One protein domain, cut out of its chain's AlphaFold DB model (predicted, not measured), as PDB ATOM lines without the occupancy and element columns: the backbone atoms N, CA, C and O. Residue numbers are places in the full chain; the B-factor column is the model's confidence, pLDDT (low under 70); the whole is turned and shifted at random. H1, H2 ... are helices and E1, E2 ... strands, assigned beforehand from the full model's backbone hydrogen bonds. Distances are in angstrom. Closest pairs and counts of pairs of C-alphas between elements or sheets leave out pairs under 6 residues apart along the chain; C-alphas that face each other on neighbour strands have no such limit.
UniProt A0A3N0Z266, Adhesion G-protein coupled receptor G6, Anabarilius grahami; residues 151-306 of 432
ATOM      1  N   TYR A 151    -104.205  34.265 -76.870       82.31
ATOM      2  CA  TYR A 151    -104.595  35.156 -75.781       82.31
ATOM      3  C   TYR A 151    -103.421  36.047 -75.373       82.31
ATOM      4  O   TYR A 151    -102.475  35.595 -74.726       82.31
ATOM      5  N   ASN A 152    -103.521  37.332 -75.713       81.69
ATOM      6  CA  ASN A 152    -102.627  38.368 -75.204       81.69
ATOM      7  C   ASN A 152    -103.164  38.836 -73.848       81.69
ATOM      8  O   ASN A 152    -104.145  39.577 -73.789       81.69
ATOM      9  N   VAL A 153    -102.550  38.376 -72.761       79.38
ATOM     10  CA  VAL A 153    -102.933  38.750 -71.397       79.38
ATOM     11  C   VAL A 153    -102.049  39.905 -70.949       79.38
ATOM     12  O   VAL A 153    -100.825  39.812 -71.000       79.38
ATOM     13  N   THR A 154    -102.649  41.000 -70.487       71.06
ATOM     14  CA  THR A 154    -101.882  42.114 -69.918       71.06
ATOM     15  C   THR A 154    -101.180  41.643 -68.634       71.06
ATOM     16  O   THR A 154    -101.863  41.149 -67.729       71.06
ATOM     17  N   PRO A 155     -99.842  41.754 -68.519       62.03
ATOM     18  CA  PRO A 155     -99.144  41.433 -67.279       62.03
ATOM     19  C   PRO A 155     -99.470  42.485 -66.210       62.03
ATOM     20  O   PRO A 155     -99.235  43.674 -66.419       62.03
ATOM     21  N   ASP A 156     -99.943  42.054 -65.039       61.34
ATOM     22  CA  ASP A 156    -100.167  42.935 -63.882       61.34
ATOM     23  C   ASP A 156     -98.831  43.272 -63.200       61.34
ATOM     24  O   ASP A 156     -98.563  42.797 -62.096       61.34
ATOM     25  N   ASN A 157     -97.953  44.037 -63.865       56.53
ATOM     26  CA  ASN A 157     -96.564  44.297 -63.441       56.53
ATOM     27  C   ASN A 157     -95.901  43.022 -62.879       56.53
ATOM     28  O   ASN A 157     -95.616  42.925 -61.684       56.53
ATOM     29  N   VAL A 158     -95.785  42.001 -63.733       56.94
ATOM     30  CA  VAL A 158     -95.262  40.672 -63.361       56.94
ATOM     31  C   VAL A 158     -93.744  40.702 -63.164       56.94
ATOM     32  O   VAL A 158     -93.207  39.945 -62.357       56.94
ATOM     33  N   THR A 159     -93.074  41.617 -63.862       55.50
ATOM     34  CA  THR A 159     -91.693  41.998 -63.603       55.50
ATOM     35  C   THR A 159     -91.623  43.080 -62.529       55.50
ATOM     36  O   THR A 159     -92.413  44.029 -62.521       55.50
ATOM     37  N   ASP A 160     -90.633  42.976 -61.643       52.94
ATOM     38  CA  ASP A 160     -90.159  44.152 -60.922       52.94
ATOM     39  C   ASP A 160     -89.478  45.142 -61.894       52.94
ATOM     40  O   ASP A 160     -89.221  44.838 -63.063       52.94
ATOM     41  N   GLY A 161     -89.142  46.344 -61.416       54.84
ATOM     42  CA  GLY A 161     -88.455  47.356 -62.233       54.84
ATOM     43  C   GLY A 161     -87.052  46.962 -62.729       54.84
ATOM     44  O   GLY A 161     -86.409  47.777 -63.386       54.84
ATOM     45  N   SER A 162     -86.565  45.755 -62.416       56.22
ATOM     46  CA  SER A 162     -85.302  45.183 -62.899       56.22
ATOM     47  C   SER A 162     -85.479  44.075 -63.950       56.22
ATOM     48  O   SER A 162     -84.485  43.550 -64.444       56.22
ATOM     49  N   GLY A 163     -86.721  43.743 -64.332       65.94
ATOM     50  CA  GLY A 163     -87.016  42.678 -65.301       65.94
ATOM     51  C   GLY A 163     -87.045  41.271 -64.695       65.94
ATOM     52  O   GLY A 163     -87.001  40.286 -65.431       65.94
ATOM     53  N   HIS A 164     -87.108  41.163 -63.365       74.94
ATOM     54  CA  HIS A 164     -87.162  39.894 -62.648       74.94
ATOM     55  C   HIS A 164     -88.609  39.465 -62.372       74.94
ATOM     56  O   HIS A 164     -89.414  40.289 -61.940       74.94
ATOM     57  N   ILE A 165     -88.944  38.186 -62.585       75.56
ATOM     58  CA  ILE A 165     -90.298  37.662 -62.337       75.56
ATOM     59  C   ILE A 165     -90.421  37.153 -60.896       75.56
ATOM     60  O   ILE A 165     -89.748  36.200 -60.499       75.56
ATOM     61  N   GLU A 166     -91.326  37.751 -60.116       73.94
ATOM     62  CA  GLU A 166     -91.584  37.322 -58.736       73.94
ATOM     63  C   GLU A 166     -92.399  36.012 -58.674       73.94
ATOM     64  O   GLU A 166     -93.297  35.756 -59.481       73.94
ATOM     65  N   SER A 167     -92.122  35.184 -57.664       75.19
ATOM     66  CA  SER A 167     -92.817  33.914 -57.401       75.19
ATOM     67  C   SER A 167     -94.327  34.051 -57.203       75.19
ATOM     68  O   SER A 167     -95.096  33.244 -57.725       75.19
ATOM     69  N   SER A 168     -94.742  35.083 -56.471       73.62
ATOM     70  CA  SER A 168     -96.139  35.449 -56.223       73.62
ATOM     71  C   SER A 168     -96.866  35.765 -57.537       73.62
ATOM     72  O   SER A 168     -97.826  35.084 -57.893       73.62
ATOM     73  N   LYS A 169     -96.324  36.711 -58.312       77.50
ATOM     74  CA  LYS A 169     -96.822  37.158 -59.621       77.50
ATOM     75  C   LYS A 169     -96.968  36.026 -60.635       77.50
ATOM     76  O   LYS A 169     -97.941  35.978 -61.390       77.50
ATOM     77  N   ALA A 170     -96.013  35.100 -60.667       78.12
ATOM     78  CA  ALA A 170     -96.100  33.921 -61.521       78.12
ATOM     79  C   ALA A 170     -97.226  32.971 -61.086       78.12
ATOM     80  O   ALA A 170     -97.955  32.470 -61.938       78.12
ATOM     81  N   SER A 171     -97.418  32.768 -59.776       77.88
ATOM     82  CA  SER A 171     -98.538  31.979 -59.244       77.88
ATOM     83  C   SER A 171     -99.890  32.607 -59.604       77.88
ATOM     84  O   SER A 171    -100.749  31.922 -60.151       77.88
ATOM     85  N   GLU A 172    -100.051  33.919 -59.404       79.50
ATOM     86  CA  GLU A 172    -101.242  34.684 -59.824       79.50
ATOM     87  C   GLU A 172    -101.497  34.560 -61.341       79.50
ATOM     88  O   GLU A 172    -102.636  34.469 -61.798       79.50
ATOM     89  N   SER A 173    -100.431  34.502 -62.145       81.50
ATOM     90  CA  SER A 173    -100.525  34.311 -63.598       81.50
ATOM     91  C   SER A 173    -101.023  32.912 -63.989       81.50
ATOM     92  O   SER A 173    -101.679  32.778 -65.022       81.50
ATOM     93  N   MET A 174    -100.766  31.883 -63.170       82.69
ATOM     94  CA  MET A 174    -101.308  30.529 -63.366       82.69
ATOM     95  C   MET A 174    -102.802  30.444 -63.013       82.69
ATOM     96  O   MET A 174    -103.533  29.707 -63.672       82.69
ATOM     97  N   GLU A 175    -103.282  31.209 -62.027       83.88
ATOM     98  CA  GLU A 175    -104.705  31.230 -61.628       83.88
ATOM     99  C   GLU A 175    -105.616  31.812 -62.727       83.88
ATOM    100  O   GLU A 175    -106.783  31.445 -62.848       83.88
ATOM    101  N   LYS A 176    -105.076  32.659 -63.612       85.00
ATOM    102  CA  LYS A 176    -105.819  33.204 -64.762       85.00
ATOM    103  C   LYS A 176    -106.230  32.141 -65.791       85.00
ATOM    104  O   LYS A 176    -107.132  32.415 -66.588       85.00
ATOM    105  N   MET A 177    -105.609  30.955 -65.790       86.06
ATOM    106  CA  MET A 177    -105.855  29.911 -66.796       86.06
ATOM    107  C   MET A 177    -107.308  29.448 -66.828       86.06
ATOM    108  O   MET A 177    -107.864  29.318 -67.916       86.06
ATOM    109  N   ASP A 178    -107.951  29.285 -65.674       86.56
ATOM    110  CA  ASP A 178    -109.334  28.797 -65.585       86.56
ATOM    111  C   ASP A 178    -110.297  29.716 -66.363       86.56
ATOM    112  O   ASP A 178    -111.130  29.259 -67.149       86.56
ATOM    113  N   SER A 179    -110.093  31.036 -66.256       89.75
ATOM    114  CA  SER A 179    -110.874  32.044 -66.986       89.75
ATOM    115  C   SER A 179    -110.654  32.019 -68.508       89.75
ATOM    116  O   SER A 179    -111.542  32.409 -69.275       89.75
ATOM    117  N   LEU A 180    -109.488  31.548 -68.968       90.06
ATOM    118  CA  LEU A 180    -109.192  31.341 -70.388       90.06
ATOM    119  C   LEU A 180    -109.790  30.017 -70.883       90.06
ATOM    120  O   LEU A 180    -110.353  29.984 -71.976       90.06
ATOM    121  N   VAL A 181    -109.765  28.955 -70.070       90.12
ATOM    122  CA  VAL A 181    -110.421  27.670 -70.379       90.12
ATOM    123  C   VAL A 181    -111.926  27.859 -70.562       90.12
ATOM    124  O   VAL A 181    -112.490  27.333 -71.523       90.12
ATOM    125  N   GLU A 182    -112.580  28.657 -69.714       90.25
ATOM    126  CA  GLU A 182    -113.992  29.009 -69.896       90.25
ATOM    127  C   GLU A 182    -114.269  29.701 -71.240       90.25
ATOM    128  O   GLU A 182    -115.288  29.440 -71.886       90.25
ATOM    129  N   GLN A 183    -113.385  30.604 -71.669       89.94
ATOM    130  CA  GLN A 183    -113.510  31.284 -72.960       89.94
ATOM    131  C   GLN A 183    -113.252  30.326 -74.127       89.94
ATOM    132  O   GLN A 183    -113.949  30.401 -75.139       89.94
ATOM    133  N   MET A 184    -112.308  29.391 -73.989       89.69
ATOM    134  CA  MET A 184    -112.093  28.325 -74.966       89.69
ATOM    135  C   MET A 184    -113.300  27.390 -75.065       89.69
ATOM    136  O   MET A 184    -113.669  27.003 -76.170       89.69
ATOM    137  N   GLU A 185    -113.956  27.054 -73.950       89.81
ATOM    138  CA  GLU A 185    -115.179  26.247 -73.970       89.81
ATOM    139  C   GLU A 185    -116.322  26.984 -74.688       89.81
ATOM    140  O   GLU A 185    -116.914  26.421 -75.608       89.81
ATOM    141  N   LYS A 186    -116.562  28.263 -74.359       90.19
ATOM    142  CA  LYS A 186    -117.584  29.109 -75.012       90.19
ATOM    143  C   LYS A 186    -117.354  29.260 -76.524       90.19
ATOM    144  O   LYS A 186    -118.315  29.262 -77.287       90.19
ATOM    145  N   ASN A 187    -116.096  29.338 -76.961       88.12
ATOM    146  CA  ASN A 187    -115.713  29.469 -78.374       88.12
ATOM    147  C   ASN A 187    -115.460  28.121 -79.087       88.12
ATOM    148  O   ASN A 187    -115.000  28.112 -80.229       88.12
ATOM    149  N   ASN A 188    -115.724  26.993 -78.416       88.88
ATOM    150  CA  ASN A 188    -115.429  25.629 -78.868       88.88
ATOM    151  C   ASN A 188    -113.996  25.431 -79.417       88.88
ATOM    152  O   ASN A 188    -113.791  24.816 -80.462       88.88
ATOM    153  N   LYS A 189    -113.002  25.962 -78.700       87.25
ATOM    154  CA  LYS A 189    -111.573  25.847 -79.016       87.25
ATOM    155  C   LYS A 189    -110.906  24.741 -78.215       87.25
ATOM    156  O   LYS A 189    -111.267  24.523 -77.053       87.25
ATOM    157  N   SER A 190    -109.958  24.034 -78.822       86.06
ATOM    158  CA  SER A 190    -109.259  22.912 -78.172       86.06
ATOM    159  C   SER A 190    -107.849  23.282 -77.733       86.06
ATOM    160  O   SER A 190    -107.412  22.828 -76.683       86.06
ATOM    161  N   ASN A 191    -107.159  24.153 -78.466       84.50
ATOM    162  CA  ASN A 191    -105.847  24.666 -78.075       84.50
ATOM    163  C   ASN A 191    -105.797  26.202 -78.152       84.50
ATOM    164  O   ASN A 191    -106.579  26.826 -78.871       84.50
ATOM    165  N   ALA A 192    -104.896  26.806 -77.381       84.06
ATOM    166  CA  ALA A 192    -104.611  28.233 -77.417       84.06
ATOM    167  C   ALA A 192    -103.149  28.510 -77.054       84.06
ATOM    168  O   ALA A 192    -102.605  27.865 -76.159       84.06
ATOM    169  N   ALA A 193    -102.541  29.510 -77.691       82.31
ATOM    170  CA  ALA A 193    -101.292  30.098 -77.209       82.31
ATOM    171  C   ALA A 193    -101.590  31.254 -76.244       82.31
ATOM    172  O   ALA A 193    -102.590  31.960 -76.390       82.31
ATOM    173  N   ILE A 194    -100.712  31.455 -75.266       83.00
ATOM    174  CA  ILE A 194    -100.800  32.526 -74.271       83.00
ATOM    175  C   ILE A 194     -99.531  33.364 -74.359       83.00
ATOM    176  O   ILE A 194     -98.427  32.820 -74.379       83.00
ATOM    177  N   VAL A 195     -99.690  34.684 -74.377       81.25
ATOM    178  CA  VAL A 195     -98.585  35.646 -74.349       81.25
ATOM    179  C   VAL A 195     -98.877  36.671 -73.258       81.25
ATOM    180  O   VAL A 195     -99.924  37.318 -73.278       81.25
ATOM    181  N   MET A 196     -97.969  36.806 -72.292       80.06
ATOM    182  CA  MET A 196     -98.097  37.708 -71.144       80.06
ATOM    183  C   MET A 196     -96.763  38.432 -70.900       80.06
ATOM    184  O   MET A 196     -96.004  38.105 -69.990       80.06
ATOM    185  N   GLY A 197     -96.452  39.403 -71.764       77.38
ATOM    186  CA  GLY A 197     -95.106  39.980 -71.844       77.38
ATOM    187  C   GLY A 197     -94.107  38.933 -72.346       77.38
ATOM    188  O   GLY A 197     -94.373  38.275 -73.348       77.38
ATOM    189  N   ASP A 198     -93.002  38.748 -71.622       76.94
ATOM    190  CA  ASP A 198     -91.976  37.740 -71.935       76.94
ATOM    191  C   ASP A 198     -92.388  36.302 -71.552       76.94
ATOM    192  O   ASP A 198     -91.719  35.334 -71.919       76.94
ATOM    193  N   ILE A 199     -93.493  36.144 -70.813       80.62
ATOM    194  CA  ILE A 199     -94.052  34.835 -70.468       80.62
ATOM    195  C   ILE A 199     -94.839  34.312 -71.666       80.62
ATOM    196  O   ILE A 199     -95.823  34.918 -72.099       80.62
ATOM    197  N   ILE A 200     -94.436  33.142 -72.156       80.12
ATOM    198  CA  ILE A 200     -95.139  32.415 -73.215       80.12
ATOM    199  C   ILE A 200     -95.747  31.131 -72.661       80.12
ATOM    200  O   ILE A 200     -95.188  30.490 -71.767       80.12
ATOM    201  N   GLY A 201     -96.899  30.749 -73.200       82.75
ATOM    202  CA  GLY A 201     -97.666  29.614 -72.717       82.75
ATOM    203  C   GLY A 201     -98.481  28.905 -73.784       82.75
ATOM    204  O   GLY A 201     -98.708  29.428 -74.875       82.75
ATOM    205  N   VAL A 202     -98.974  27.724 -73.426       83.94
ATOM    206  CA  VAL A 202     -99.990  26.998 -74.188       83.94
ATOM    207  C   VAL A 202    -101.057  26.453 -73.249       83.94
ATOM    208  O   VAL A 202    -100.771  26.089 -72.107       83.94
ATOM    209  N   LEU A 203    -102.285  26.382 -73.746       87.50
ATOM    210  CA  LEU A 203    -103.443  25.845 -73.049       87.50
ATOM    211  C   LEU A 203    -104.111  24.809 -73.954       87.50
ATOM    212  O   LEU A 203    -104.583  25.144 -75.039       87.50
ATOM    213  N   GLN A 204    -104.129  23.550 -73.523       87.38
ATOM    214  CA  GLN A 204    -104.772  22.442 -74.228       87.38
ATOM    215  C   GLN A 204    -105.986  21.978 -73.430       87.38
ATOM    216  O   GLN A 204    -105.845  21.472 -72.319       87.38
ATOM    217  N   ARG A 205    -107.175  22.098 -74.017       89.31
ATOM    218  CA  ARG A 205    -108.450  21.601 -73.493       89.31
ATOM    219  C   ARG A 205    -108.832  20.310 -74.217       89.31
ATOM    220  O   ARG A 205    -108.670  20.198 -75.429       89.31
ATOM    221  N   GLN A 206    -109.381  19.346 -73.491       87.75
ATOM    222  CA  GLN A 206    -110.064  18.184 -74.053       87.75
ATOM    223  C   GLN A 206    -111.572  18.373 -73.870       87.75
ATOM    224  O   GLN A 206    -112.031  18.830 -72.821       87.75
ATOM    225  N   ALA A 207    -112.355  18.059 -74.903       84.00
ATOM    226  CA  ALA A 207    -113.800  18.269 -74.875       84.00
ATOM    227  C   ALA A 207    -114.483  17.438 -73.769       84.00
ATOM    228  O   ALA A 207    -113.935  16.457 -73.253       84.00
ATOM    229  N   LYS A 208    -115.692  17.847 -73.370       82.94
ATOM    230  CA  LYS A 208    -116.522  17.077 -72.434       82.94
ATOM    231  C   LYS A 208    -117.003  15.798 -73.122       82.94
ATOM    232  O   LYS A 208    -117.350  15.827 -74.298       82.94
ATOM    233  N   ASN A 209    -117.046  14.696 -72.374       79.31
ATOM    234  CA  ASN A 209    -117.509  13.378 -72.836       79.31
ATOM    235  C   ASN A 209    -116.697  12.750 -73.989       79.31
ATOM    236  O   ASN A 209    -117.191  11.840 -74.650       79.31
ATOM    237  N   THR A 210    -115.461  13.199 -74.232       81.75
ATOM    238  CA  THR A 210    -114.506  12.502 -75.111       81.75
ATOM    239  C   THR A 210    -113.501  11.716 -74.280       81.75
ATOM    240  O   THR A 210    -113.104  12.177 -73.209       81.75
ATOM    241  N   GLU A 211    -113.046  10.574 -74.798       84.06
ATOM    242  CA  GLU A 211    -111.918   9.832 -74.227       84.06
ATOM    243  C   GLU A 211    -110.691  10.741 -74.096       84.06
ATOM    244  O   GLU A 211    -110.380  11.518 -75.007       84.06
ATOM    245  N   SER A 212    -110.017  10.673 -72.947       83.75
ATOM    246  CA  SER A 212    -108.843  11.497 -72.688       83.75
ATOM    247  C   SER A 212    -107.619  10.924 -73.398       83.75
ATOM    248  O   SER A 212    -107.317   9.735 -73.292       83.75
ATOM    249  N   LYS A 213    -106.892  11.778 -74.117       82.81
ATOM    250  CA  LYS A 213    -105.668  11.410 -74.841       82.81
ATOM    251  C   LYS A 213    -104.416  11.890 -74.114       82.81
ATOM    252  O   LYS A 213    -104.445  12.931 -73.457       82.81
ATOM    253  N   ASP A 214    -103.320  11.160 -74.299       82.38
ATOM    254  CA  ASP A 214    -101.971  11.636 -73.983       82.38
ATOM    255  C   ASP A 214    -101.608  12.818 -74.892       82.38
ATOM    256  O   ASP A 214    -101.845  12.769 -76.102       82.38
ATOM    257  N   PHE A 215    -100.963  13.843 -74.336       74.44
ATOM    258  CA  PHE A 215    -100.470  14.989 -75.102       74.44
ATOM    259  C   PHE A 215     -99.012  15.299 -74.785       74.44
ATOM    260  O   PHE A 215     -98.594  15.274 -73.627       74.44
ATOM    261  N   LYS A 216     -98.251  15.657 -75.825       72.69
ATOM    262  CA  LYS A 216     -96.879  16.147 -75.705       72.69
ATOM    263  C   LYS A 216     -96.856  17.634 -76.054       72.69
ATOM    264  O   LYS A 216     -97.115  18.029 -77.187       72.69
ATOM    265  N   ILE A 217     -96.572  18.472 -75.070       73.56
ATOM    266  CA  ILE A 217     -96.414  19.918 -75.246       73.56
ATOM    267  C   ILE A 217     -94.939  20.210 -75.488       73.56
ATOM    268  O   ILE A 217     -94.093  19.733 -74.735       73.56
ATOM    269  N   CYS A 218     -94.630  20.993 -76.519       70.38
ATOM    270  CA  CYS A 218     -93.261  21.252 -76.950       70.38
ATOM    271  C   CYS A 218     -93.067  22.714 -77.355       70.38
ATOM    272  O   CYS A 218     -93.961  23.335 -77.931       70.38
ATOM    273  N   TYR A 219     -91.867  23.249 -77.151       66.12
ATOM    274  CA  TYR A 219     -91.490  24.543 -77.715       66.12
ATOM    275  C   TYR A 219     -90.815  24.392 -79.077       66.12
ATOM    276  O   TYR A 219     -89.885  23.603 -79.219       66.12
ATOM    277  N   SER A 220     -91.251  25.183 -80.063       60.22
ATOM    278  CA  SER A 220     -90.625  25.247 -81.386       60.22
ATOM    279  C   SER A 220     -89.879  26.578 -81.550       60.22
ATOM    280  O   SER A 220     -90.530  27.604 -81.782       60.22
ATOM    281  N   PRO A 221     -88.530  26.593 -81.483       53.75
ATOM    282  CA  PRO A 221     -87.736  27.811 -81.668       53.75
ATOM    283  C   PRO A 221     -88.039  28.526 -82.987       53.75
ATOM    284  O   PRO A 221     -88.163  29.745 -83.023       53.75
ATOM    285  N   ASN A 222     -88.256  27.753 -84.056       51.94
ATOM    286  CA  ASN A 222     -88.506  28.253 -85.411       51.94
ATOM    287  C   ASN A 222     -89.808  29.059 -85.548       51.94
ATOM    288  O   ASN A 222     -89.968  29.802 -86.511       51.94
ATOM    289  N   GLN A 223     -90.753  28.883 -84.621       48.47
ATOM    290  CA  GLN A 223     -92.036  29.592 -84.603       48.47
ATOM    291  C   GLN A 223     -92.145  30.578 -83.428       48.47
ATOM    292  O   GLN A 223     -93.145  31.282 -83.333       48.47
ATOM    293  N   ASN A 224     -91.148  30.617 -82.532       54.22
ATOM    294  CA  ASN A 224     -91.156  31.372 -81.273       54.22
ATOM    295  C   ASN A 224     -92.443  31.170 -80.435       54.22
ATOM    296  O   ASN A 224     -92.907  32.078 -79.749       54.22
ATOM    297  N   MET A 225     -93.042  29.976 -80.514       55.19
ATOM    298  CA  MET A 225     -94.290  29.620 -79.833       55.19
ATOM    299  C   MET A 225     -94.226  28.206 -79.250       55.19
ATOM    300  O   MET A 225     -93.514  27.322 -79.741       55.19
ATOM    301  N   ILE A 226     -95.004  28.000 -78.188       57.62
ATOM    302  CA  ILE A 226     -95.257  26.682 -77.606       57.62
ATOM    303  C   ILE A 226     -96.419  26.052 -78.372       57.62
ATOM    304  O   ILE A 226     -97.472  26.666 -78.528       57.62
ATOM    305  N   ASN A 227     -96.218  24.828 -78.844       58.06
ATOM    306  CA  ASN A 227     -97.174  24.089 -79.652       58.06
ATOM    307  C   ASN A 227     -97.580  22.790 -78.951       58.06
ATOM    308  O   ASN A 227     -96.800  22.185 -78.208       58.06
ATOM    309  N   VAL A 228     -98.804  22.343 -79.218       56.78
ATOM    310  CA  VAL A 228     -99.293  21.040 -78.759       56.78
ATOM    311  C   VAL A 228     -99.092  20.021 -79.869       56.78
ATOM    312  O   VAL A 228     -99.394  20.286 -81.031       56.78
ATOM    313  N   VAL A 229     -98.566  18.856 -79.509       58.53
ATOM    314  CA  VAL A 229     -98.173  17.811 -80.446       58.53
ATOM    315  C   VAL A 229     -98.742  16.471 -79.971       58.53
ATOM    316  O   VAL A 229     -98.743  16.157 -78.778       58.53
ATOM    317  N   GLU A 230     -99.241  15.655 -80.899       54.62
ATOM    318  CA  GLU A 230     -99.605  14.275 -80.570       54.62
ATOM    319  C   GLU A 230     -98.340  13.456 -80.255       54.62
ATOM    320  O   GLU A 230     -97.291  13.627 -80.882       54.62
ATOM    321  N   LYS A 231     -98.444  12.548 -79.275       53.00
ATOM    322  CA  LYS A 231     -97.324  11.815 -78.645       53.00
ATOM    323  C   LYS A 231     -96.338  11.149 -79.623       53.00
ATOM    324  O   LYS A 231     -95.165  11.001 -79.295       53.00
ATOM    325  N   ASN A 232     -96.802  10.779 -80.815       48.81
ATOM    326  CA  ASN A 232     -96.067   9.992 -81.811       48.81
ATOM    327  C   ASN A 232     -95.012  10.779 -82.617       48.81
ATOM    328  O   ASN A 232     -94.325  10.197 -83.455       48.81
ATOM    329  N   LEU A 233     -94.876  12.092 -82.408       54.28
ATOM    330  CA  LEU A 233     -93.912  12.919 -83.137       54.28
ATOM    331  C   LEU A 233     -92.558  13.000 -82.412       54.28
ATOM    332  O   LEU A 233     -92.324  13.864 -81.561       54.28
ATOM    333  N   ASN A 234     -91.628  12.127 -82.811       51.72
ATOM    334  CA  ASN A 234     -90.209  12.254 -82.467       51.72
ATOM    335  C   ASN A 234     -89.626  13.502 -83.136       51.72
ATOM    336  O   ASN A 234     -89.494  13.579 -84.356       51.72
ATOM    337  N   THR A 235     -89.324  14.498 -82.313       53.59
ATOM    338  CA  THR A 235     -88.971  15.858 -82.718       53.59
ATOM    339  C   THR A 235     -88.011  16.436 -81.684       53.59
ATOM    340  O   THR A 235     -88.260  16.338 -80.480       53.59
ATOM    341  N   ASP A 236     -86.892  16.980 -82.165       62.44
ATOM    342  CA  ASP A 236     -85.793  17.490 -81.342       62.44
ATOM    343  C   ASP A 236     -86.118  18.899 -80.823       62.44
ATOM    344  O   ASP A 236     -85.745  19.912 -81.413       62.44
ATOM    345  N   PHE A 237     -86.910  18.957 -79.753       68.69
ATOM    346  CA  PHE A 237     -87.320  20.207 -79.119       68.69
ATOM    347  C   PHE A 237     -86.465  20.512 -77.878       68.69
ATOM    348  O   PHE A 237     -86.178  19.587 -77.114       68.69
ATOM    349  N   PRO A 238     -86.117  21.790 -77.604       68.44
ATOM    350  CA  PRO A 238     -85.301  22.159 -76.440       68.44
ATOM    351  C   PRO A 238     -85.913  21.739 -75.103       68.44
ATOM    352  O   PRO A 238     -85.197  21.443 -74.151       68.44
ATOM    353  N   TRP A 239     -87.242  21.687 -75.029       77.75
ATOM    354  CA  TRP A 239     -87.958  21.070 -73.925       77.75
ATOM    355  C   TRP A 239     -89.300  20.505 -74.391       77.75
ATOM    356  O   TRP A 239     -89.874  20.942 -75.396       77.75
ATOM    357  N   SER A 240     -89.815  19.534 -73.637       79.44
ATOM    358  CA  SER A 240     -91.186  19.049 -73.785       79.44
ATOM    359  C   SER A 240     -91.772  18.548 -72.467       79.44
ATOM    360  O   SER A 240     -91.039  18.145 -71.564       79.44
ATOM    361  N   VAL A 241     -93.100  18.567 -72.367       81.56
ATOM    362  CA  VAL A 241     -93.878  18.017 -71.252       81.56
ATOM    363  C   VAL A 241     -94.832  16.965 -71.810       81.56
ATOM    364  O   VAL A 241     -95.638  17.259 -72.691       81.56
ATOM    365  N   ASN A 242     -94.741  15.739 -71.306       83.69
ATOM    366  CA  ASN A 242     -95.623  14.624 -71.636       83.69
ATOM    367  C   ASN A 242     -96.677  14.481 -70.526       83.69
ATOM    368  O   ASN A 242     -96.330  14.236 -69.368       83.69
ATOM    369  N   VAL A 243     -97.952  14.658 -70.877       84.69
ATOM    370  CA  VAL A 243     -99.089  14.600 -69.948       84.69
ATOM    371  C   VAL A 243     -99.945  13.376 -70.294       84.69
ATOM    372  O   VAL A 243    -100.519  13.341 -71.388       84.69
ATOM    373  N   PRO A 244    -100.041  12.371 -69.405       88.00
ATOM    374  CA  PRO A 244    -100.793  11.149 -69.670       88.00
ATOM    375  C   PRO A 244    -102.307  11.365 -69.552       88.00
ATOM    376  O   PRO A 244    -102.771  12.192 -68.762       88.00
ATOM    377  N   SER A 245    -103.084  10.566 -70.282       90.25
ATOM    378  CA  SER A 245    -104.553  10.536 -70.246       90.25
ATOM    379  C   SER A 245    -105.118  10.428 -68.825       90.25
ATOM    380  O   SER A 245    -106.039  11.164 -68.484       90.25
ATOM    381  N   GLU A 246    -104.496   9.615 -67.963       90.38
ATOM    382  CA  GLU A 246    -104.866   9.454 -66.549       90.38
ATOM    383  C   GLU A 246    -104.906  10.795 -65.787       90.38
ATOM    384  O   GLU A 246    -105.785  11.016 -64.951       90.38
ATOM    385  N   ALA A 247    -103.984  11.720 -66.080       88.19
ATOM    386  CA  ALA A 247    -103.964  13.038 -65.451       88.19
ATOM    387  C   ALA A 247    -105.135  13.909 -65.936       88.19
ATOM    388  O   ALA A 247    -105.759  14.612 -65.140       88.19
ATOM    389  N   PHE A 248    -105.487  13.820 -67.223       90.94
ATOM    390  CA  PHE A 248    -106.671  14.486 -67.766       90.94
ATOM    391  C   PHE A 248    -107.973  13.895 -67.216       90.94
ATOM    392  O   PHE A 248    -108.877  14.661 -66.896       90.94
ATOM    393  N   ASP A 249    -108.066  12.576 -67.033       90.81
ATOM    394  CA  ASP A 249    -109.239  11.935 -66.429       90.81
ATOM    395  C   ASP A 249    -109.419  12.331 -64.960       90.81
ATOM    396  O   ASP A 249    -110.530  12.659 -64.546       90.81
ATOM    397  N   LYS A 250    -108.334  12.401 -64.177       89.81
ATOM    398  CA  LYS A 250    -108.389  12.910 -62.795       89.81
ATOM    399  C   LYS A 250    -108.761  14.393 -62.742       89.81
ATOM    400  O   LYS A 250    -109.647  14.756 -61.975       89.81
ATOM    401  N   SER A 251    -108.167  15.224 -63.606       90.69
ATOM    402  CA  SER A 251    -108.554  16.636 -63.782       90.69
ATOM    403  C   SER A 251    -110.054  16.778 -64.060       90.69
ATOM    404  O   SER A 251    -110.740  17.572 -63.417       90.69
ATOM    405  N   ARG A 252    -110.588  15.938 -64.955       90.19
ATOM    406  CA  ARG A 252    -111.989  15.946 -65.388       90.19
ATOM    407  C   ARG A 252    -112.992  15.769 -64.251       90.19
ATOM    408  O   ARG A 252    -114.066  16.375 -64.292       90.19
ATOM    409  N   LEU A 253    -112.657  14.927 -63.273       87.88
ATOM    410  CA  LEU A 253    -113.513  14.617 -62.127       87.88
ATOM    411  C   LEU A 253    -113.644  15.800 -61.158       87.88
ATOM    412  O   LEU A 253    -114.711  15.988 -60.582       87.88
ATOM    413  N   GLU A 254    -112.592  16.605 -61.003       84.94
ATOM    414  CA  GLU A 254    -112.597  17.784 -60.125       84.94
ATOM    415  C   GLU A 254    -113.121  19.044 -60.847       84.94
ATOM    416  O   GLU A 254    -113.838  19.850 -60.258       84.94
ATOM    417  N   ASN A 255    -112.868  19.176 -62.153       84.88
ATOM    418  CA  ASN A 255    -113.165  20.372 -62.953       84.88
ATOM    419  C   ASN A 255    -114.536  20.349 -63.664       84.88
ATOM    420  O   ASN A 255    -114.662  20.779 -64.817       84.88
ATOM    421  N   ASN A 256    -115.588  19.832 -63.020       83.44
ATOM    422  CA  ASN A 256    -116.954  19.793 -63.579       83.44
ATOM    423  C   ASN A 256    -117.033  19.200 -65.012       83.44
ATOM    424  O   ASN A 256    -117.750  19.702 -65.886       83.44
ATOM    425  N   GLY A 257    -116.251  18.150 -65.291       81.38
ATOM    426  CA  GLY A 257    -116.192  17.482 -66.595       81.38
ATOM    427  C   GLY A 257    -115.254  18.124 -67.629       81.38
ATOM    428  O   GLY A 257    -115.006  17.515 -68.675       81.38
ATOM    429  N   SER A 258    -114.719  19.322 -67.368       83.06
ATOM    430  CA  SER A 258    -113.677  19.944 -68.194       83.06
ATOM    431  C   SER A 258    -112.325  19.293 -67.906       83.06
ATOM    432  O   SER A 258    -111.997  19.064 -66.751       83.06
ATOM    433  N   ALA A 259    -111.519  19.003 -68.924       90.19
ATOM    434  CA  ALA A 259    -110.150  18.527 -68.733       90.19
ATOM    435  C   ALA A 259    -109.209  19.410 -69.543       90.19
ATOM    436  O   ALA A 259    -109.452  19.644 -70.728       90.19
ATOM    437  N   PHE A 260    -108.147  19.916 -68.924       90.94
ATOM    438  CA  PHE A 260    -107.175  20.761 -69.609       90.94
ATOM    439  C   PHE A 260    -105.796  20.683 -68.958       90.94
ATOM    440  O   PHE A 260    -105.650  20.215 -67.831       90.94
ATOM    441  N   VAL A 261    -104.791  21.178 -69.674       90.69
ATOM    442  CA  VAL A 261    -103.479  21.515 -69.127       90.69
ATOM    443  C   VAL A 261    -103.026  22.867 -69.674       90.69
ATOM    444  O   VAL A 261    -103.112  23.120 -70.876       90.69
ATOM    445  N   GLY A 262    -102.569  23.742 -68.784       89.00
ATOM    446  CA  GLY A 262    -101.875  24.984 -69.104       89.00
ATOM    447  C   GLY A 262    -100.400  24.862 -68.735       89.00
ATOM    448  O   GLY A 262    -100.085  24.444 -67.620       89.00
ATOM    449  N   VAL A 263     -99.505  25.226 -69.652       87.38
ATOM    450  CA  VAL A 263     -98.053  25.275 -69.418       87.38
ATOM    451  C   VAL A 263     -97.556  26.687 -69.712       87.38
ATOM    452  O   VAL A 263     -97.745  27.168 -70.826       87.38
ATOM    453  N   LEU A 264     -96.916  27.335 -68.735       86.38
ATOM    454  CA  LEU A 264     -96.252  28.637 -68.869       86.38
ATOM    455  C   LEU A 264     -94.735  28.496 -68.684       86.38
ATOM    456  O   LEU A 264     -94.284  27.805 -67.771       86.38
ATOM    457  N   ARG A 265     -93.953  29.205 -69.505       85.25
ATOM    458  CA  ARG A 265     -92.502  29.391 -69.348       85.25
ATOM    459  C   ARG A 265     -92.229  30.791 -68.800       85.25
ATOM    460  O   ARG A 265     -92.526  31.780 -69.466       85.25
ATOM    461  N   PHE A 266     -91.635  30.857 -67.612       84.06
ATOM    462  CA  PHE A 266     -91.238  32.082 -66.921       84.06
ATOM    463  C   PHE A 266     -89.717  32.282 -67.046       84.06
ATOM    464  O   PHE A 266     -88.959  31.563 -66.385       84.06
ATOM    465  N   PRO A 267     -89.243  33.216 -67.889       81.81
ATOM    466  CA  PRO A 267     -87.825  33.564 -67.959       81.81
ATOM    467  C   PRO A 267     -87.401  34.422 -66.757       81.81
ATOM    468  O   PRO A 267     -88.212  35.135 -66.172       81.81
ATOM    469  N   ASN A 268     -86.109  34.406 -66.423       80.75
ATOM    470  CA  ASN A 268     -85.506  35.255 -65.390       80.75
ATOM    471  C   ASN A 268     -86.196  35.146 -64.021       80.75
ATOM    472  O   ASN A 268     -86.395  36.149 -63.334       80.75
ATOM    473  N   MET A 269     -86.558  33.924 -63.631       74.69
ATOM    474  CA  MET A 269     -87.304  33.634 -62.413       74.69
ATOM    475  C   MET A 269     -86.444  32.826 -61.433       74.69
ATOM    476  O   MET A 269     -86.039  31.712 -61.746       74.69
ATOM    477  N   GLY A 270     -86.179  33.360 -60.236       63.59
ATOM    478  CA  GLY A 270     -85.314  32.706 -59.245       63.59
ATOM    479  C   GLY A 270     -84.670  33.671 -58.247       63.59
ATOM    480  O   GLY A 270     -84.258  34.772 -58.591       63.59
ATOM    481  N   ASN A 271     -84.553  33.274 -56.980       60.25
ATOM    482  CA  ASN A 271     -83.929  34.134 -55.970       60.25
ATOM    483  C   ASN A 271     -82.420  34.304 -56.250       60.25
ATOM    484  O   ASN A 271     -81.773  33.363 -56.699       60.25
ATOM    485  N   LYS A 272     -81.821  35.443 -55.873       56.84
ATOM    486  CA  LYS A 272     -80.385  35.771 -56.054       56.84
ATOM    487  C   LYS A 272     -79.398  34.728 -55.493       56.84
ATOM    488  O   LYS A 272     -78.213  34.786 -55.798       56.84
ATOM    489  N   ASN A 273     -79.883  33.804 -54.662       57.94
ATOM    490  CA  ASN A 273     -79.115  32.747 -54.005       57.94
ATOM    491  C   ASN A 273     -79.388  31.335 -54.570       57.94
ATOM    492  O   ASN A 273     -78.900  30.360 -53.998       57.94
ATOM    493  N   GLU A 274     -80.195  31.190 -55.626       63.94
ATOM    494  CA  GLU A 274     -80.525  29.900 -56.245       63.94
ATOM    495  C   GLU A 274     -80.241  29.930 -57.749       63.94
ATOM    496  O   GLU A 274     -80.727  30.797 -58.467       63.94
ATOM    497  N   ILE A 275     -79.453  28.965 -58.228       67.50
ATOM    498  CA  ILE A 275     -79.155  28.808 -59.654       67.50
ATOM    499  C   ILE A 275     -80.284  27.985 -60.277       67.50
ATOM    500  O   ILE A 275     -80.466  26.816 -59.934       67.50
ATOM    501  N   VAL A 276     -81.041  28.604 -61.180       74.12
ATOM    502  CA  VAL A 276     -82.117  27.957 -61.939       74.12
ATOM    503  C   VAL A 276     -81.576  27.525 -63.300       74.12
ATOM    504  O   VAL A 276     -80.902  28.302 -63.978       74.12
ATOM    505  N   LEU A 277     -81.854  26.280 -63.702       72.38
ATOM    506  CA  LEU A 277     -81.409  25.739 -64.989       72.38
ATOM    507  C   LEU A 277     -81.953  26.609 -66.133       72.38
ATOM    508  O   LEU A 277     -83.144  26.906 -66.178       72.38
ATOM    509  N   ASN A 278     -81.061  27.046 -67.023       76.44
ATOM    510  CA  ASN A 278     -81.348  27.960 -68.137       76.44
ATOM    511  C   ASN A 278     -82.037  29.284 -67.733       76.44
ATOM    512  O   ASN A 278     -82.558  29.988 -68.588       76.44
ATOM    513  N   ASN A 279     -81.996  29.650 -66.443       79.25
ATOM    514  CA  ASN A 279     -82.699  30.797 -65.855       79.25
ATOM    515  C   ASN A 279     -84.225  30.793 -66.109       79.25
ATOM    516  O   ASN A 279     -84.851  31.850 -66.216       79.25
ATOM    517  N   GLU A 280     -84.819  29.602 -66.228       78.94
ATOM    518  CA  GLU A 280     -86.212  29.399 -66.630       78.94
ATOM    519  C   GLU A 280     -86.972  28.504 -65.650       78.94
ATOM    520  O   GLU A 280     -86.505  27.439 -65.246       78.94
ATOM    521  N   VAL A 281     -88.194  28.915 -65.312       82.06
ATOM    522  CA  VAL A 281     -89.127  28.135 -64.493       82.06
ATOM    523  C   VAL A 281     -90.368  27.813 -65.315       82.06
ATOM    524  O   VAL A 281     -90.857  28.637 -66.085       82.06
ATOM    525  N   TYR A 282     -90.899  26.608 -65.135       85.38
ATOM    526  CA  TYR A 282     -92.056  26.117 -65.871       85.38
ATOM    527  C   TYR A 282     -93.229  25.898 -64.919       85.38
ATOM    528  O   TYR A 282     -93.141  25.110 -63.977       85.38
ATOM    529  N   GLY A 283     -94.325  26.616 -65.154       85.81
ATOM    530  CA  GLY A 283     -95.588  26.415 -64.451       85.81
ATOM    531  C   GLY A 283     -96.470  25.451 -65.230       85.81
ATOM    532  O   GLY A 283     -96.690  25.653 -66.421       85.81
ATOM    533  N   ILE A 284     -96.999  24.426 -64.563       87.69
ATOM    534  CA  ILE A 284     -97.967  23.482 -65.132       87.69
ATOM    535  C   ILE A 284     -99.214  23.515 -64.245       87.69
ATOM    536  O   ILE A 284     -99.105  23.356 -63.031       87.69
ATOM    537  N   THR A 285    -100.391  23.726 -64.835       88.62
ATOM    538  CA  THR A 285    -101.687  23.650 -64.142       88.62
ATOM    539  C   THR A 285    -102.667  22.787 -64.922       88.62
ATOM    540  O   THR A 285    -102.630  22.749 -66.149       88.62
ATOM    541  N   MET A 286    -103.561  22.107 -64.208       89.50
ATOM    542  CA  MET A 286    -104.667  21.330 -64.777       89.50
ATOM    543  C   MET A 286    -105.994  21.635 -64.060       89.50
ATOM    544  O   MET A 286    -106.887  20.791 -64.056       89.50
ATOM    545  N   GLY A 287    -106.096  22.782 -63.368       85.94
ATOM    546  CA  GLY A 287    -107.263  23.222 -62.573       85.94
ATOM    547  C   GLY A 287    -107.582  22.390 -61.316       85.94
ATOM    548  O   GLY A 287    -108.363  22.816 -60.475       85.94
ATOM    549  N   ALA A 288    -106.950  21.224 -61.168       85.62
ATOM    550  CA  ALA A 288    -107.301  20.169 -60.220       85.62
ATOM    551  C   ALA A 288    -106.081  19.674 -59.422       85.62
ATOM    552  O   ALA A 288    -104.941  19.750 -59.893       85.62
ATOM    553  N   ASN A 289    -106.310  19.102 -58.237       83.06
ATOM    554  CA  ASN A 289    -105.267  18.565 -57.360       83.06
ATOM    555  C   ASN A 289    -104.975  17.082 -57.666       83.06
ATOM    556  O   ASN A 289    -105.352  16.161 -56.938       83.06
ATOM    557  N   ILE A 290    -104.254  16.850 -58.760       82.56
ATOM    558  CA  ILE A 290    -103.936  15.505 -59.252       82.56
ATOM    559  C   ILE A 290    -102.825  14.860 -58.408       82.56
ATOM    560  O   ILE A 290    -101.797  15.470 -58.122       82.56
ATOM    561  N   SER A 291    -103.011  13.593 -58.028       81.81
ATOM    562  CA  SER A 291    -102.025  12.814 -57.267       81.81
ATOM    563  C   SER A 291    -102.122  11.306 -57.533       81.81
ATOM    564  O   SER A 291    -103.127  10.820 -58.068       81.81
ATOM    565  N   ASN A 292    -101.077  10.568 -57.132       83.69
ATOM    566  CA  ASN A 292    -100.934   9.116 -57.284       83.69
ATOM    567  C   ASN A 292    -101.188   8.669 -58.729       83.69
ATOM    568  O   ASN A 292    -102.151   7.945 -58.989       83.69
ATOM    569  N   LEU A 293    -100.393   9.170 -59.673       76.12
ATOM    570  CA  LEU A 293    -100.498   8.756 -61.071       76.12
ATOM    571  C   LEU A 293     -99.749   7.436 -61.285       76.12
ATOM    572  O   LEU A 293     -98.696   7.211 -60.693       76.12
ATOM    573  N   THR A 294    -100.275   6.570 -62.148       83.19
ATOM    574  CA  THR A 294     -99.578   5.345 -62.572       83.19
ATOM    575  C   THR A 294     -98.477   5.688 -63.573       83.19
ATOM    576  O   THR A 294     -97.370   5.159 -63.493       83.19
ATOM    577  N   ASN A 295     -98.776   6.617 -64.487       79.94
ATOM    578  CA  ASN A 295     -97.808   7.232 -65.388       79.94
ATOM    579  C   ASN A 295     -97.532   8.674 -64.956       79.94
ATOM    580  O   ASN A 295     -98.449   9.474 -64.807       79.94
ATOM    581  N   ASN A 296     -96.260   9.009 -64.774       81.94
ATOM    582  CA  ASN A 296     -95.823  10.333 -64.342       81.94
ATOM    583  C   ASN A 296     -96.139  11.420 -65.386       81.94
ATOM    584  O   ASN A 296     -96.188  11.140 -66.584       81.94
ATOM    585  N   ILE A 297     -96.244  12.679 -64.945       82.19
ATOM    586  CA  ILE A 297     -96.034  13.814 -65.858       82.19
ATOM    587  C   ILE A 297     -94.521  13.932 -66.047       82.19
ATOM    588  O   ILE A 297     -93.780  14.158 -65.086       82.19
ATOM    589  N   GLU A 298     -94.049  13.730 -67.273       80.25
ATOM    590  CA  GLU A 298     -92.618  13.734 -67.583       80.25
ATOM    591  C   GLU A 298     -92.228  15.051 -68.242       80.25
ATOM    592  O   GLU A 298     -92.859  15.487 -69.205       80.25
ATOM    593  N   MET A 299     -91.159  15.669 -67.740       80.44
ATOM    594  CA  MET A 299     -90.565  16.850 -68.353       80.44
ATOM    595  C   MET A 299     -89.169  16.519 -68.871       80.44
ATOM    596  O   MET A 299     -88.326  15.989 -68.149       80.44
ATOM    597  N   PHE A 300     -88.925  16.872 -70.125       78.06
ATOM    598  CA  PHE A 300     -87.639  16.731 -70.790       78.06
ATOM    599  C   PHE A 300     -87.092  18.126 -71.072       78.06
ATOM    600  O   PHE A 300     -87.808  18.964 -71.619       78.06
ATOM    601  N   ILE A 301     -85.834  18.365 -70.709       76.94
ATOM    602  CA  ILE A 301     -85.090  19.590 -71.019       76.94
ATOM    603  C   ILE A 301     -83.781  19.137 -71.659       76.94
ATOM    604  O   ILE A 301     -83.024  18.383 -71.046       76.94
ATOM    605  N   LYS A 302     -83.537  19.553 -72.902       75.25
ATOM    606  CA  LYS A 302     -82.285  19.291 -73.611       75.25
ATOM    607  C   LYS A 302     -81.225  20.258 -73.093       75.25
ATOM    608  O   LYS A 302     -81.466  21.459 -73.016       75.25
ATOM    609  N   GLN A 303     -80.059  19.723 -72.745       72.00
ATOM    610  CA  GLN A 303     -78.919  20.488 -72.254       72.00
ATOM    611  C   GLN A 303     -77.664  20.010 -72.987       72.00
ATOM    612  O   GLN A 303     -77.398  18.811 -73.005       72.00
ATOM    613  N   GLU A 304     -76.917  20.931 -73.595       70.12
ATOM    614  CA  GLU A 304     -75.699  20.602 -74.353       70.12
ATOM    615  C   GLU A 304     -74.522  20.304 -73.415       70.12
ATOM    616  O   GLU A 304     -73.874  19.267 -73.530       70.12
ATOM    617  N   GLU A 305     -74.308  21.172 -72.425       69.38
ATOM    618  CA  GLU A 305     -73.330  20.986 -71.355       69.38
ATOM    619  C   GLU A 305     -73.990  21.286 -70.002       69.38
ATOM    620  O   GLU A 305     -74.618  22.336 -69.816       69.38
ATOM    621  N   LEU A 306     -73.886  20.346 -69.055       71.50
ATOM    622  CA  LEU A 306     -74.396  20.497 -67.692       71.50
ATOM    623  C   LEU A 306     -73.220  20.633 -66.720       71.50
ATOM    624  O   LEU A 306     -72.526  19.660 -66.423       71.50
TER     625      LEU A 306
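Overview. This is residues 151 to 306 of the 432 residues of the protein "Adhesion G-protein coupled receptor G6" of Anabarilius grahami (UniProt A0A3N0Z266). Two four-stranded sheets lie face to face as a sandwich, closest to each other on the side of E2 and E4 and more open on the side of E7 and E8. H1 and H2, one after the other, cover the outward face of the sheet E1 E2 E6 E7, and H3 lies at one end of the sandwich, beside the end of E6. The printed part has 156 residues with three named helices and eight named strands, in the order H1 H2 E1 E2 E3 E4 E5 H3 E6 E7 E8. Both sheets are antiparallel, ordered E1 - E2 - E6 - E7 and E4 - E3 - E5 - E8, and the class is mixed, helices and strands. The whole is compact, with a radius of gyration of the C-alphas of 15.7 A and spans of 46 by 35 by 32 A.

Along the chain. Residues 151 to 166 hold no named element, but 151 to 152 pair, parallel, with residues 194 to 195. H1 is residues 167 to 175, beginning at C-alpha 167 at (-92.817, 33.914, -57.401). H2 is residues 177 to 186, 14.3 A long. E1 is residues 191 to 196, and E2 is residues 199 to 206, 23.4 A long. E3 is residues 215 to 220, E4 is residues 225 to 230, and E5 is residues 239 to 243. H3 is residues 245 to 254, 14.8 A long. E6, residues 259 to 267, is the longest strand at 26.9 A, and it begins at C-alpha 259 at (-110.150, 18.527, -68.733). E7 is residues 280 to 285, and E8 is residues 297 to 301, ending at C-alpha 301 at (-85.090, 19.590, -71.019).

Arrangement. The two sheets form a sandwich, two sheets face to face, with the facing parts 10.0 A centre to centre and the strands of one at 22 degrees to those of the other. The closest C-alphas of E2 and E4 are those of Val 202 and Ile 226, 5.8 A apart. E7 and E8 are apart. The sheet E1 E2 E6 E7 is strongly twisted. In the hairpin E1 and E2, N 194 and O 201 are within hydrogen-bond range at 2.9 A. E2 and E6 have N 204 and O 261 at 2.9 A, and the hairpin E6 and E7 has N 264 and O 283 at 2.9 A. In the other sheet, the hairpin E3 and E4 has N 218 and O 227 at 3.0 A, E3 and E5 have N 217 and O 241 at 2.8 A, and E5 and E8 have N 242 and O 298 at 2.8 A. The helices give three layers, with helices on both faces of the sheet E1 E2 E6 E7: H1 and H2 on one face, H3 on the opposite face. H1, at a height over the sheet of 9.3 A, is over E6 and runs along the strands, at 24 degrees to E6 on the local plane. H2, at a height of 8.9 A, is over E2 and runs slantwise to the strands, at 47 degrees to E2 on the local plane. H1 and H2 meet only through their link. H3 has a height of only just 4.3 A and is, only just, over none of the strands; its closest C-alpha pair with E6 is Arg 252 and Ala 259, 4.6 A. Every O i to N i+4 pair is within hydrogen-bond range in H1, and 5 of 6 are in H2 and in H3.

Size, cuts and confidence. The C-alphas of Asn 209 and Asn 273 are the two farthest apart, at 46.9 A. The printed part has no cut. The links E6 to E7, 12 residues, and E7 to E8, 11 residues, are long. The mean pLDDT of the printed part is 77.1, and 36 residues are under 70: 155 to 163, 219 to 238, 270 to 275 and 305.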